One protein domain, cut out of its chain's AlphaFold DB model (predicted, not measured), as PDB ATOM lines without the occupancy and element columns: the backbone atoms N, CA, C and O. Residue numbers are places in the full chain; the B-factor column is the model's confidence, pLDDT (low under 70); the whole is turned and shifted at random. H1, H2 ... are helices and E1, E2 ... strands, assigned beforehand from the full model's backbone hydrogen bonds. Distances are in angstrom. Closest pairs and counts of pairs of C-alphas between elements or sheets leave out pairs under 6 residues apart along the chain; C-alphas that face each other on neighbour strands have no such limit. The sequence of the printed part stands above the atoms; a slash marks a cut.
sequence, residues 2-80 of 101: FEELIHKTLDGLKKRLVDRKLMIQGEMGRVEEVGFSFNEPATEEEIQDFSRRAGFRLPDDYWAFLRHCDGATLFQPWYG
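AT A GLANCE: This is residues 2 to 80 of the 101 residues of the protein "SMI1 / KNR4 family (SUKH-1)" of Planifilum fulgidum (UniProt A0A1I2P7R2). A narrow ribbon of three antiparallel strands makes one part of an elongated, loosely built domain, and two helices, H2 and H3, lie toward the other end of its long axis. The long helix H1 bridges the two parts, its first residues packing on H3 and its residues 10 to 16 grazing the sheet. The pairing in the ribbon is staggered, with E1 beside the first part of the long strand E2 and E3 beside its last part. The printed part has 79 residues with three named helices and three named strands, in the order H1 E1 E2 H2 H3 E3; the sheet order is E1 - E2 - E3 and the class is mixed, helices and strands. The whole is loose, with a radius of gyration of the C-alphas of 15.5 A and spans of 45 by 27 by 22 A.

IN THESE COORDINATES: E2 is the longest strand, residues 31 to 38, 22.6 A from first to last C-alpha. E1 is residues 21 to 25, 13.2 A, and E3 is residues 72 to 76, 10.4 A, ending at C-alpha 76 at (-43.416, -41.108, -10.818). H1, residues 2 to 16, begins at C-alpha 2 at (-32.197, -43.516, 13.124) and is 21.4 A long. H2 is residues 44 to 54, 15.4 A, with C-alpha 44 at (-18.508, -39.690, 3.404). H3 is residues 60 to 66, 10.1 A.

HOW THE PARTS SIT: E2 is the inner strand, and E1 and E3 are edge strands. E1 and E2 form a hairpin, antiparallel at 139 degrees between their directions; N 24 and O 32 are within hydrogen-bond range at 2.9 A. E1 pairs with residues 31 to 35 of E2. E3 pairs with residues 35 to 38 of E2, antiparallel at 169 degrees, with N 37 and O 73 at 2.8 A. H1 is on the sheet but only grazes it, with its residues 10 to 16; the closest C-alphas of H1 and E1 are those of Arg 16 and Leu 22, 7.2 A apart. With residues 2 to 6 alone, H1 touches H3, at a shallow tilt of 30 degrees, the same way; the closest C-alphas are those of Phe 2 and Asp 61, 5.5 A apart. H2 and H3 are close but not clearly touching, the C-alphas of Ile 47 and Trp 63 being the closest at 7.2 A, at a steep tilt of 65 degrees, opposite ways. H2 and H3 are not on the sheet, and H1 and H2 are apart. In H2 and H3 every O i to N i+4 pair is within hydrogen-bond range; in H1 10 of 11 are.

THE WHOLE: The two C-alphas farthest apart are those of Gly 29 and Arg 52, 46.2 A. The printed part has no cut, and its five links between named elements are tight. The mean pLDDT of the printed part is 93.8, and no printed residue is under 70.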
ATOM      1  N   PHE A   2     -31.796 -44.085  14.423       78.75
ATOM      2  CA  PHE A   2     -32.197 -43.516  13.124       78.75
ATOM      3  C   PHE A   2     -31.689 -44.299  11.905       78.75
ATOM      4  O   PHE A   2     -32.454 -44.545  10.983       78.75
ATOM      5  N   GLU A   3     -30.446 -44.779  11.940       84.31
ATOM      6  CA  GLU A   3     -29.853 -45.576  10.853       84.31
ATOM      7  C   GLU A   3     -30.658 -46.855  10.557       84.31
ATOM      8  O   GLU A   3     -31.037 -47.119   9.419       84.31
ATOM      9  N   GLU A   4     -31.042 -47.602  11.597       89.31
ATOM     10  CA  GLU A   4     -31.871 -48.805  11.452       89.31
ATOM     11  C   GLU A   4     -33.262 -48.498  10.870       89.31
ATOM     12  O   GLU A   4     -33.775 -49.266  10.053       89.31
ATOM     13  N   LEU A   5     -33.873 -47.377  11.268       91.69
ATOM     14  CA  LEU A   5     -35.159 -46.935  10.725       91.69
ATOM     15  C   LEU A   5     -35.046 -46.616   9.230       91.69
ATOM     16  O   LEU A   5     -35.895 -47.055   8.451       91.69
ATOM     17  N   ILE A   6     -34.004 -45.887   8.829       91.19
ATOM     18  CA  ILE A   6     -33.757 -45.508   7.433       91.19
ATOM     19  C   ILE A   6     -33.548 -46.757   6.582       91.19
ATOM     20  O   ILE A   6     -34.253 -46.935   5.588       91.19
ATOM     21  N   HIS A   7     -32.666 -47.658   7.018       89.69
ATOM     22  CA  HIS A   7     -32.433 -48.942   6.364       89.69
ATOM     23  C   HIS A   7     -33.726 -49.732   6.179       89.69
ATOM     24  O   HIS A   7     -34.091 -50.084   5.060       89.69
ATOM     25  N   LYS A   8     -34.471 -49.973   7.264       93.19
ATOM     26  CA  LYS A   8     -35.716 -50.754   7.207       93.19
ATOM     27  C   LYS A   8     -36.756 -50.114   6.291       93.19
ATOM     28  O   LYS A   8     -37.465 -50.837   5.592       93.19
ATOM     29  N   THR A   9     -36.837 -48.787   6.279       93.31
ATOM     30  CA  THR A   9     -37.796 -48.046   5.452       93.31
ATOM     31  C   THR A   9     -37.421 -48.113   3.973       93.31
ATOM     32  O   THR A   9     -38.246 -48.528   3.157       93.31
ATOM     33  N   LEU A  10     -36.180 -47.763   3.619       93.12
ATOM     34  CA  LEU A  10     -35.717 -47.751   2.229       93.12
ATOM     35  C   LEU A  10     -35.630 -49.160   1.647       93.12
ATOM     36  O   LEU A  10     -36.136 -49.394   0.550       93.12
ATOM     37  N   ASP A  11     -35.060 -50.113   2.381       93.44
ATOM     38  CA  ASP A  11     -34.961 -51.498   1.917       93.44
ATOM     39  C   ASP A  11     -36.339 -52.147   1.844       93.44
ATOM     40  O   ASP A  11     -36.624 -52.903   0.915       93.44
ATOM     41  N   GLY A  12     -37.217 -51.842   2.803       95.50
ATOM     42  CA  GLY A  12     -38.604 -52.291   2.791       95.50
ATOM     43  C   GLY A  12     -39.354 -51.792   1.559       95.50
ATOM     44  O   GLY A  12     -40.038 -52.580   0.905       95.50
ATOM     45  N   LEU A  13     -39.188 -50.516   1.201       95.38
ATOM     46  CA  LEU A  13     -39.752 -49.954  -0.024       95.38
ATOM     47  C   LEU A  13     -39.150 -50.621  -1.266       95.38
ATOM     48  O   LEU A  13     -39.903 -51.160  -2.073       95.38
ATOM     49  N   LYS A  14     -37.815 -50.656  -1.393       95.25
ATOM     50  CA  LYS A  14     -37.102 -51.240  -2.544       95.25
ATOM     51  C   LYS A  14     -37.497 -52.701  -2.792       95.25
ATOM     52  O   LYS A  14     -37.702 -53.084  -3.938       95.25
ATOM     53  N   LYS A  15     -37.685 -53.499  -1.734       96.94
ATOM     54  CA  LYS A  15     -38.125 -54.908  -1.819       96.94
ATOM     55  C   LYS A  15     -39.536 -55.097  -2.371       96.94
ATOM     56  O   LYS A  15     -39.852 -56.184  -2.841       96.94
ATOM     57  N   ARG A  16     -40.401 -54.085  -2.274       96.56
ATOM     58  CA  ARG A  16     -41.771 -54.140  -2.807       96.56
ATOM     59  C   ARG A  16     -41.836 -53.787  -4.288       96.56
ATOM     60  O   ARG A  16     -42.881 -53.996  -4.898       96.56
ATOM     61  N   LEU A  17     -40.767 -53.218  -4.839       97.25
ATOM     62  CA  LEU A  17     -40.740 -52.784  -6.225       97.25
ATOM     63  C   LEU A  17     -40.523 -53.978  -7.152       97.25
ATOM     64  O   LEU A  17     -39.676 -54.831  -6.895       97.25
ATOM     65  N   VAL A  18     -41.244 -53.984  -8.267       97.38
ATOM     66  CA  VAL A  18     -41.004 -54.883  -9.400       97.38
ATOM     67  C   VAL A  18     -40.558 -54.004 -10.558       97.38
ATOM     68  O   VAL A  18     -41.245 -53.042 -10.887       97.38
ATOM     69  N   ASP A  19     -39.366 -54.249 -11.102       96.31
ATOM     70  CA  ASP A  19     -38.749 -53.419 -12.151       96.31
ATOM     71  C   ASP A  19     -38.742 -51.912 -11.838       96.31
ATOM     72  O   ASP A  19     -38.957 -51.068 -12.706       96.31
ATOM     73  N   ARG A  20     -38.472 -51.573 -10.566       96.62
ATOM     74  CA  ARG A  20     -38.501 -50.203 -10.015       96.62
ATOM     75  C   ARG A  20     -39.877 -49.530 -10.048       96.62
ATOM     76  O   ARG A  20     -39.966 -48.305 -10.019       96.62
ATOM     77  N   LYS A  21     -40.951 -50.313 -10.066       97.31
ATOM     78  CA  LYS A  21     -42.324 -49.815 -10.075       97.31
ATOM     79  C   LYS A  21     -43.168 -50.423  -8.967       97.31
ATOM     80  O   LYS A  21     -42.828 -51.468  -8.409       97.31
ATOM     81  N   LEU A  22     -44.275 -49.759  -8.650       97.06
ATOM     82  CA  LEU A  22     -45.268 -50.224  -7.688       97.06
ATOM     83  C   LEU A  22     -46.672 -49.839  -8.155       97.06
ATOM     84  O   LEU A  22     -46.889 -48.714  -8.600       97.06
ATOM     85  N   MET A  23     -47.630 -50.752  -7.991       96.44
ATOM     86  CA  MET A  23     -49.051 -50.426  -8.115       96.44
ATOM     87  C   MET A  23     -49.517 -49.715  -6.846       96.44
ATOM     88  O   MET A  23     -49.396 -50.265  -5.748       96.44
ATOM     89  N   ILE A  24     -50.060 -48.510  -6.989       93.94
ATOM     90  CA  ILE A  24     -50.585 -47.711  -5.881       93.94
ATOM     91  C   ILE A  24     -52.056 -47.367  -6.108       93.94
ATOM     92  O   ILE A  24     -52.540 -47.384  -7.239       93.94
ATOM     93  N   GLN A  25     -52.765 -47.042  -5.028       94.00
ATOM     94  CA  GLN A  25     -54.074 -46.407  -5.114       94.00
ATOM     95  C   GLN A  25     -53.873 -44.888  -5.107       94.00
ATOM     96  O   GLN A  25     -53.460 -44.327  -4.095       94.00
ATOM     97  N   GLY A  26     -54.135 -44.257  -6.247       86.00
ATOM     98  CA  GLY A  26     -54.124 -42.811  -6.416       86.00
ATOM     99  C   GLY A  26     -55.488 -42.182  -6.120       86.00
ATOM    100  O   GLY A  26     -56.337 -42.731  -5.407       86.00
ATOM    101  N   GLU A  27     -55.716 -41.004  -6.691       87.06
ATOM    102  CA  GLU A  27     -56.950 -40.248  -6.486       87.06
ATOM    103  C   GLU A  27     -58.193 -40.967  -7.032       87.06
ATOM    104  O   GLU A  27     -58.141 -41.768  -7.970       87.06
ATOM    105  N   MET A  28     -59.351 -40.667  -6.433       90.75
ATOM    106  CA  MET A  28     -60.654 -41.247  -6.802       90.75
ATOM    107  C   MET A  28     -60.682 -42.787  -6.778       90.75
ATOM    108  O   MET A  28     -61.514 -43.411  -7.435       90.75
ATOM    109  N   GLY A  29     -59.762 -43.410  -6.034       91.19
ATOM    110  CA  GLY A  29     -59.634 -44.861  -5.945       91.19
ATOM    111  C   GLY A  29     -59.068 -45.523  -7.202       91.19
ATOM    112  O   GLY A  29     -59.145 -46.747  -7.312       91.19
ATOM    113  N   ARG A  30     -58.506 -44.753  -8.143       90.31
ATOM    114  CA  ARG A  30     -57.820 -45.310  -9.314       90.31
ATOM    115  C   ARG A  30     -56.559 -46.040  -8.877       90.31
ATOM    116  O   ARG A  30     -55.864 -45.597  -7.969       90.31
ATOM    117  N   VAL A  31     -56.270 -47.154  -9.537       94.44
ATOM    118  CA  VAL A  31     -55.018 -47.884  -9.344       94.44
ATOM    119  C   VAL A  31     -54.109 -47.575 -10.519       94.44
ATOM    120  O   VAL A  31     -54.524 -47.719 -11.669       94.44
ATOM    121  N   GLU A  32     -52.886 -47.156 -10.230       93.25
ATOM    122  CA  GLU A  32     -51.900 -46.798 -11.243       93.25
ATOM    123  C   GLU A  32     -50.524 -47.375 -10.916       93.25
ATOM    124  O   GLU A  32     -50.184 -47.614  -9.755       93.25
ATOM    125  N   GLU A  33     -49.751 -47.634 -11.969       95.69
ATOM    126  CA  GLU A  33     -48.353 -48.027 -11.857       95.69
ATOM    127  C   GLU A  33     -47.493 -46.766 -11.803       95.69
ATOM    128  O   GLU A  33     -47.564 -45.925 -12.701       95.69
ATOM    129  N   VAL A  34     -46.661 -46.654 -10.772       96.62
ATOM    130  CA  VAL A  34     -45.716 -45.545 -10.629       96.62
ATOM    131  C   VAL A  34     -44.287 -46.054 -10.509       96.62
ATOM    132  O   VAL A  34     -44.031 -47.118  -9.942       96.62
ATOM    133  N   GLY A  35     -43.354 -45.286 -11.060       97.25
ATOM    134  CA  GLY A  35     -41.925 -45.544 -11.044       97.25
ATOM    135  C   GLY A  35     -41.215 -44.938  -9.838       97.25
ATOM    136  O   GLY A  35     -41.667 -43.969  -9.226       97.25
ATOM    137  N   PHE A  36     -40.069 -45.526  -9.518       97.81
ATOM    138  CA  PHE A  36     -39.158 -45.072  -8.480       97.81
ATOM    139  C   PHE A  36     -37.730 -45.083  -9.023       97.81
ATOM    140  O   PHE A  36     -37.300 -46.033  -9.676       97.81
ATOM    141  N   SER A  37     -36.965 -44.049  -8.707       96.56
ATOM    142  CA  SER A  37     -35.537 -43.972  -8.987       96.56
ATOM    143  C   SER A  37     -34.826 -43.520  -7.724       96.56
ATOM    144  O   SER A  37     -35.187 -42.503  -7.144       96.56
ATOM    145  N   PHE A  38     -33.830 -44.278  -7.284       96.38
ATOM    146  CA  PHE A  38     -32.997 -43.930  -6.136       96.38
ATOM    147  C   PHE A  38     -31.620 -43.585  -6.671       96.38
ATOM    148  O   PHE A  38     -31.085 -44.335  -7.489       96.38
ATOM    149  N   ASN A  39     -31.069 -42.461  -6.230       97.19
ATOM    150  CA  ASN A  39     -29.695 -42.130  -6.562       97.19
ATOM    151  C   ASN A  39     -28.742 -42.986  -5.728       97.19
ATOM    152  O   ASN A  39     -29.116 -43.526  -4.681       97.19
ATOM    153  N   GLU A  40     -27.511 -43.102  -6.209       96.50
ATOM    154  CA  GLU A  40     -26.463 -43.776  -5.458       96.50
ATOM    155  C   GLU A  40     -26.223 -43.068  -4.113       96.50
ATOM    156  O   GLU A  40     -26.486 -41.867  -3.989       96.50
ATOM    157  N   PRO A  41     -25.777 -43.799  -3.082       96.81
ATOM    158  CA  PRO A  41     -25.344 -43.196  -1.832       96.81
ATOM    159  C   PRO A  41     -24.282 -42.114  -2.041       96.81
ATOM    160  O   PRO A  41     -23.353 -42.313  -2.823       96.81
ATOM    161  N   ALA A  42     -24.374 -41.028  -1.276       97.19
ATOM    162  CA  ALA A  42     -23.279 -40.078  -1.165       97.19
ATOM    163  C   ALA A  42     -22.127 -40.704  -0.365       97.19
ATOM    164  O   ALA A  42     -22.332 -41.437   0.612       97.19
ATOM    165  N   THR A  43     -20.907 -40.402  -0.785       96.81
ATOM    166  CA  THR A  43     -19.684 -40.747  -0.065       96.81
ATOM    167  C   THR A  43     -19.551 -39.915   1.208       96.81
ATOM    168  O   THR A  43     -20.152 -38.852   1.361       96.81
ATOM    169  N   GLU A  44     -18.749 -40.403   2.150       95.88
ATOM    170  CA  GLU A  44     -18.508 -39.690   3.404       95.88
ATOM    171  C   GLU A  44     -17.822 -38.336   3.142       95.88
ATOM    172  O   GLU A  44     -18.170 -37.333   3.765       95.88
ATOM    173  N   GLU A  45     -16.915 -38.290   2.164       96.38
ATOM    174  CA  GLU A  45     -16.247 -37.078   1.698       96.38
ATOM    175  C   GLU A  45     -17.239 -36.060   1.112       96.38
ATOM    176  O   GLU A  45     -17.201 -34.891   1.490       96.38
ATOM    177  N   GLU A  46     -18.175 -36.487   0.255       96.38
ATOM    178  CA  GLU A  46     -19.193 -35.599  -0.331       96.38
ATOM    179  C   GLU A  46     -20.096 -34.966   0.738       96.38
ATOM    180  O   GLU A  46     -20.389 -33.768   0.681       96.38
ATOM    181  N   ILE A  47     -20.506 -35.739   1.749       96.56
ATOM    182  CA  ILE A  47     -21.361 -35.241   2.837       96.56
ATOM    183  C   ILE A  47     -20.584 -34.259   3.734       96.56
ATOM    184  O   ILE A  47     -21.116 -33.213   4.130       96.56
ATOM    185  N   GLN A  48     -19.315 -34.555   4.036       95.69
ATOM    186  CA  GLN A  48     -18.437 -33.661   4.800       95.69
ATOM    187  C   GLN A  48     -18.170 -32.349   4.058       95.69
ATOM    188  O   GLN A  48     -18.235 -31.271   4.659       95.69
ATOM    189  N   ASP A  49     -17.907 -32.424   2.756       94.81
ATOM    190  CA  ASP A  49     -17.664 -31.267   1.903       94.81
ATOM    191  C   ASP A  49     -18.913 -30.394   1.775       94.81
ATOM    192  O   ASP A  49     -18.813 -29.171   1.916       94.81
ATOM    193  N   PHE A  50     -20.091 -31.003   1.615       95.19
ATOM    194  CA  PHE A  50     -21.373 -30.300   1.680       95.19
ATOM    195  C   PHE A  50     -21.532 -29.555   3.009       95.19
ATOM    196  O   PHE A  50     -21.761 -28.347   3.023       95.19
ATOM    197  N   SER A  51     -21.369 -30.245   4.145       94.56
ATOM    198  CA  SER A  51     -21.557 -29.637   5.470       94.56
ATOM    199  C   SER A  51     -20.583 -28.476   5.709       94.56
ATOM    200  O   SER A  51     -20.966 -27.443   6.264       94.56
ATOM    201  N   ARG A  52     -19.338 -28.604   5.229       93.44
ATOM    202  CA  ARG A  52     -18.329 -27.540   5.284       93.44
ATOM    203  C   ARG A  52     -18.722 -26.337   4.427       93.44
ATOM    204  O   ARG A  52     -18.648 -25.212   4.915       93.44
ATOM    205  N   ARG A  53     -19.138 -26.557   3.175       93.00
ATOM    206  CA  ARG A  53     -19.524 -25.481   2.246       93.00
ATOM    207  C   ARG A  53     -20.818 -24.783   2.665       93.00
ATOM    208  O   ARG A  53     -20.916 -23.566   2.552       93.00
ATOM    209  N   ALA A  54     -21.778 -25.532   3.199       91.31
ATOM    210  CA  ALA A  54     -23.054 -25.005   3.668       91.31
ATOM    211  C   ALA A  54     -22.945 -24.223   4.988       91.31
ATOM    212  O   ALA A  54     -23.840 -23.451   5.326       91.31
ATOM    213  N   GLY A  55     -21.851 -24.398   5.737       93.19
ATOM    214  CA  GLY A  55     -21.597 -23.675   6.984       93.19
ATOM    215  C   GLY A  55     -22.449 -24.145   8.167       93.19
ATOM    216  O   GLY A  55     -22.494 -23.469   9.195       93.19
ATOM    217  N   PHE A  56     -23.113 -25.298   8.051       92.06
ATOM    218  CA  PHE A  56     -23.869 -25.918   9.135       92.06
ATOM    219  C   PHE A  56     -23.660 -27.431   9.176       92.06
ATOM    220  O   PHE A  56     -23.384 -28.086   8.170       92.06
ATOM    221  N   ARG A  57     -23.813 -27.996  10.376       93.00
ATOM    222  CA  ARG A  57     -23.764 -29.441  10.589       93.00
ATOM    223  C   ARG A  57     -25.095 -30.072  10.184       93.00
ATOM    224  O   ARG A  57     -26.150 -29.598  10.604       93.00
ATOM    225  N   LEU A  58     -25.034 -31.163   9.423       93.19
ATOM    226  CA  LEU A  58     -26.218 -31.963   9.124       93.19
ATOM    227  C   LEU A  58     -26.706 -32.726  10.367       93.19
ATOM    228  O   LEU A  58     -25.880 -33.233  11.131       93.19
ATOM    229  N   PRO A  59     -28.029 -32.851  10.560       93.62
ATOM    230  CA  PRO A  59     -28.597 -33.802  11.508       93.62
ATOM    231  C   PRO A  59     -28.094 -35.232  11.255       93.62
ATOM    232  O   PRO A  59     -27.914 -35.640  10.105       93.62
ATOM    233  N   ASP A  60     -27.886 -36.003  12.326       91.81
ATOM    234  CA  ASP A  60     -27.296 -37.349  12.237       91.81
ATOM    235  C   ASP A  60     -28.170 -38.327  11.420       91.81
ATOM    236  O   ASP A  60     -27.661 -39.243  10.775       91.81
ATOM    237  N   ASP A  61     -29.492 -38.137  11.415       92.56
ATOM    238  CA  ASP A  61     -30.433 -38.928  10.619       92.56
ATOM    239  C   ASP A  61     -30.367 -38.592   9.122       92.56
ATOM    240  O   ASP A  61     -30.380 -39.499   8.291       92.56
ATOM    241  N   TYR A  62     -30.222 -37.317   8.762       93.25
ATOM    242  CA  TYR A  62     -30.018 -36.921   7.371       93.25
ATOM    243  C   TYR A  62     -28.656 -37.391   6.843       93.25
ATOM    244  O   TYR A  62     -28.576 -37.881   5.720       93.25
ATOM    245  N   TRP A  63     -27.611 -37.356   7.677       93.81
ATOM    246  CA  TRP A  63     -26.314 -37.958   7.348       93.81
ATOM    247  C   TRP A  63     -26.453 -39.446   7.010       93.81
ATOM    248  O   TRP A  63     -25.981 -39.908   5.972       93.81
ATOM    249  N   ALA A  64     -27.144 -40.203   7.865       92.62
ATOM    250  CA  ALA A  64     -27.398 -41.622   7.635       92.62
ATOM    251  C   ALA A  64     -28.240 -41.861   6.369       92.62
ATOM    252  O   ALA A  64     -27.986 -42.810   5.632       92.62
ATOM    253  N   PHE A  65     -29.209 -40.989   6.077       94.56
ATOM    254  CA  PHE A  65     -30.008 -41.072   4.855       94.56
ATOM    255  C   PHE A  65     -29.149 -40.922   3.596       94.56
ATOM    256  O   PHE A  65     -29.232 -41.765   2.703       94.56
ATOM    257  N   LEU A  66     -28.280 -39.910   3.550       95.81
ATOM    258  CA  LEU A  66     -27.412 -39.631   2.402       95.81
ATOM    259  C   LEU A  66     -26.438 -40.779   2.107       95.81
ATOM    260  O   LEU A  66     -26.233 -41.128   0.946       95.81
ATOM    261  N   ARG A  67     -25.938 -41.456   3.149       94.00
ATOM    262  CA  ARG A  67     -25.108 -42.673   3.032       94.00
ATOM    263  C   ARG A  67     -25.860 -43.900   2.502       94.00
ATOM    264  O   ARG A  67     -25.252 -44.946   2.273       94.00
ATOM    265  N   HIS A  68     -27.171 -43.805   2.305       92.38
ATOM    266  CA  HIS A  68     -27.986 -44.845   1.675       92.38
ATOM    267  C   HIS A  68     -28.641 -44.410   0.368       92.38
ATOM    268  O   HIS A  68     -28.989 -45.273  -0.445       92.38
ATOM    269  N   CYS A  69     -28.869 -43.110   0.187       94.94
ATOM    270  CA  CYS A  69     -29.569 -42.549  -0.958       94.94
ATOM    271  C   CYS A  69     -29.314 -41.036  -1.041       94.94
ATOM    272  O   CYS A  69     -29.855 -40.283  -0.229       94.94
ATOM    273  N   ASP A  70     -28.563 -40.564  -2.042       97.12
ATOM    274  CA  ASP A  70     -28.424 -39.124  -2.310       97.12
ATOM    275  C   ASP A  70     -29.630 -38.592  -3.100       97.12
ATOM    276  O   ASP A  70     -29.563 -38.281  -4.288       97.12
ATOM    277  N   GLY A  71     -30.799 -38.571  -2.467       96.62
ATOM    278  CA  GLY A  71     -32.040 -38.172  -3.127       96.62
ATOM    279  C   GLY A  71     -32.643 -39.257  -4.028       96.62
ATOM    280  O   GLY A  71     -32.098 -40.348  -4.216       96.62
ATOM    281  N   ALA A  72     -33.839 -38.986  -4.539       97.12
ATOM    282  CA  ALA A  72     -34.668 -39.960  -5.240       97.12
ATOM    283  C   ALA A  72     -35.820 -39.283  -5.992       97.12
ATOM    284  O   ALA A  72     -36.300 -38.224  -5.596       97.12
ATOM    285  N   THR A  73     -36.337 -39.960  -7.008       97.25
ATOM    286  CA  THR A  73     -37.640 -39.669  -7.609       97.25
ATOM    287  C   THR A  73     -38.610 -40.765  -7.187       97.25
ATOM    288  O   THR A  73     -38.373 -41.946  -7.441       97.25
ATOM    289  N   LEU A  74     -39.694 -40.395  -6.518       96.50
ATOM    290  CA  LEU A  74     -40.664 -41.308  -5.926       96.50
ATOM    291  C   LEU A  74     -42.041 -41.081  -6.549       96.50
ATOM    292  O   LEU A  74     -42.404 -39.949  -6.866       96.50
ATOM    293  N   PHE A  75     -42.819 -42.158  -6.674       95.56
ATOM    294  CA  PHE A  75     -44.192 -42.117  -7.185       95.56
ATOM    295  C   PHE A  75     -44.315 -41.433  -8.554       95.56
ATOM    296  O   PHE A  75     -45.229 -40.649  -8.763       95.56
ATOM    297  N   GLN A  76     -43.397 -41.704  -9.484       95.88
ATOM    298  CA  GLN A  76     -43.416 -41.108 -10.818       95.88
ATOM    299  C   GLN A  76     -44.495 -41.759 -11.697       95.88
ATOM    300  O   GLN A  76     -44.311 -42.908 -12.104       95.88
ATOM    301  N   PRO A  77     -45.601 -41.076 -12.031       92.06
ATOM    302  CA  PRO A  77     -46.594 -41.626 -12.940       92.06
ATOM    303  C   PRO A  77     -46.164 -41.379 -14.394       92.06
ATOM    304  O   PRO A  77     -45.078 -40.875 -14.687       92.06
ATOM    305  N   TRP A  78     -47.046 -41.708 -15.336       86.44
ATOM    306  CA  TRP A  78     -46.811 -41.487 -16.765       86.44
ATOM    307  C   TRP A  78     -46.731 -39.997 -17.163       86.44
ATOM    308  O   TRP A  78     -46.170 -39.686 -18.212       86.44
ATOM    309  N   TYR A  79     -47.278 -39.081 -16.349       83.75
ATOM    310  CA  TYR A  79     -47.234 -37.638 -16.598       83.75
ATOM    311  C   TYR A  79     -47.239 -36.811 -15.302       83.75
ATOM    312  O   TYR A  79     -48.268 -36.718 -14.637       83.75
ATOM    313  N   GLY A  80     -46.113 -36.147 -15.007       84.81
ATOM    314  CA  GLY A  80     -45.969 -35.146 -13.937       84.81
ATOM    315  C   GLY A  80     -46.282 -35.645 -12.519       84.81
ATOM    316  O   GLY A  80     -46.578 -36.806 -12.311       84.81
TER     317      GLY A  80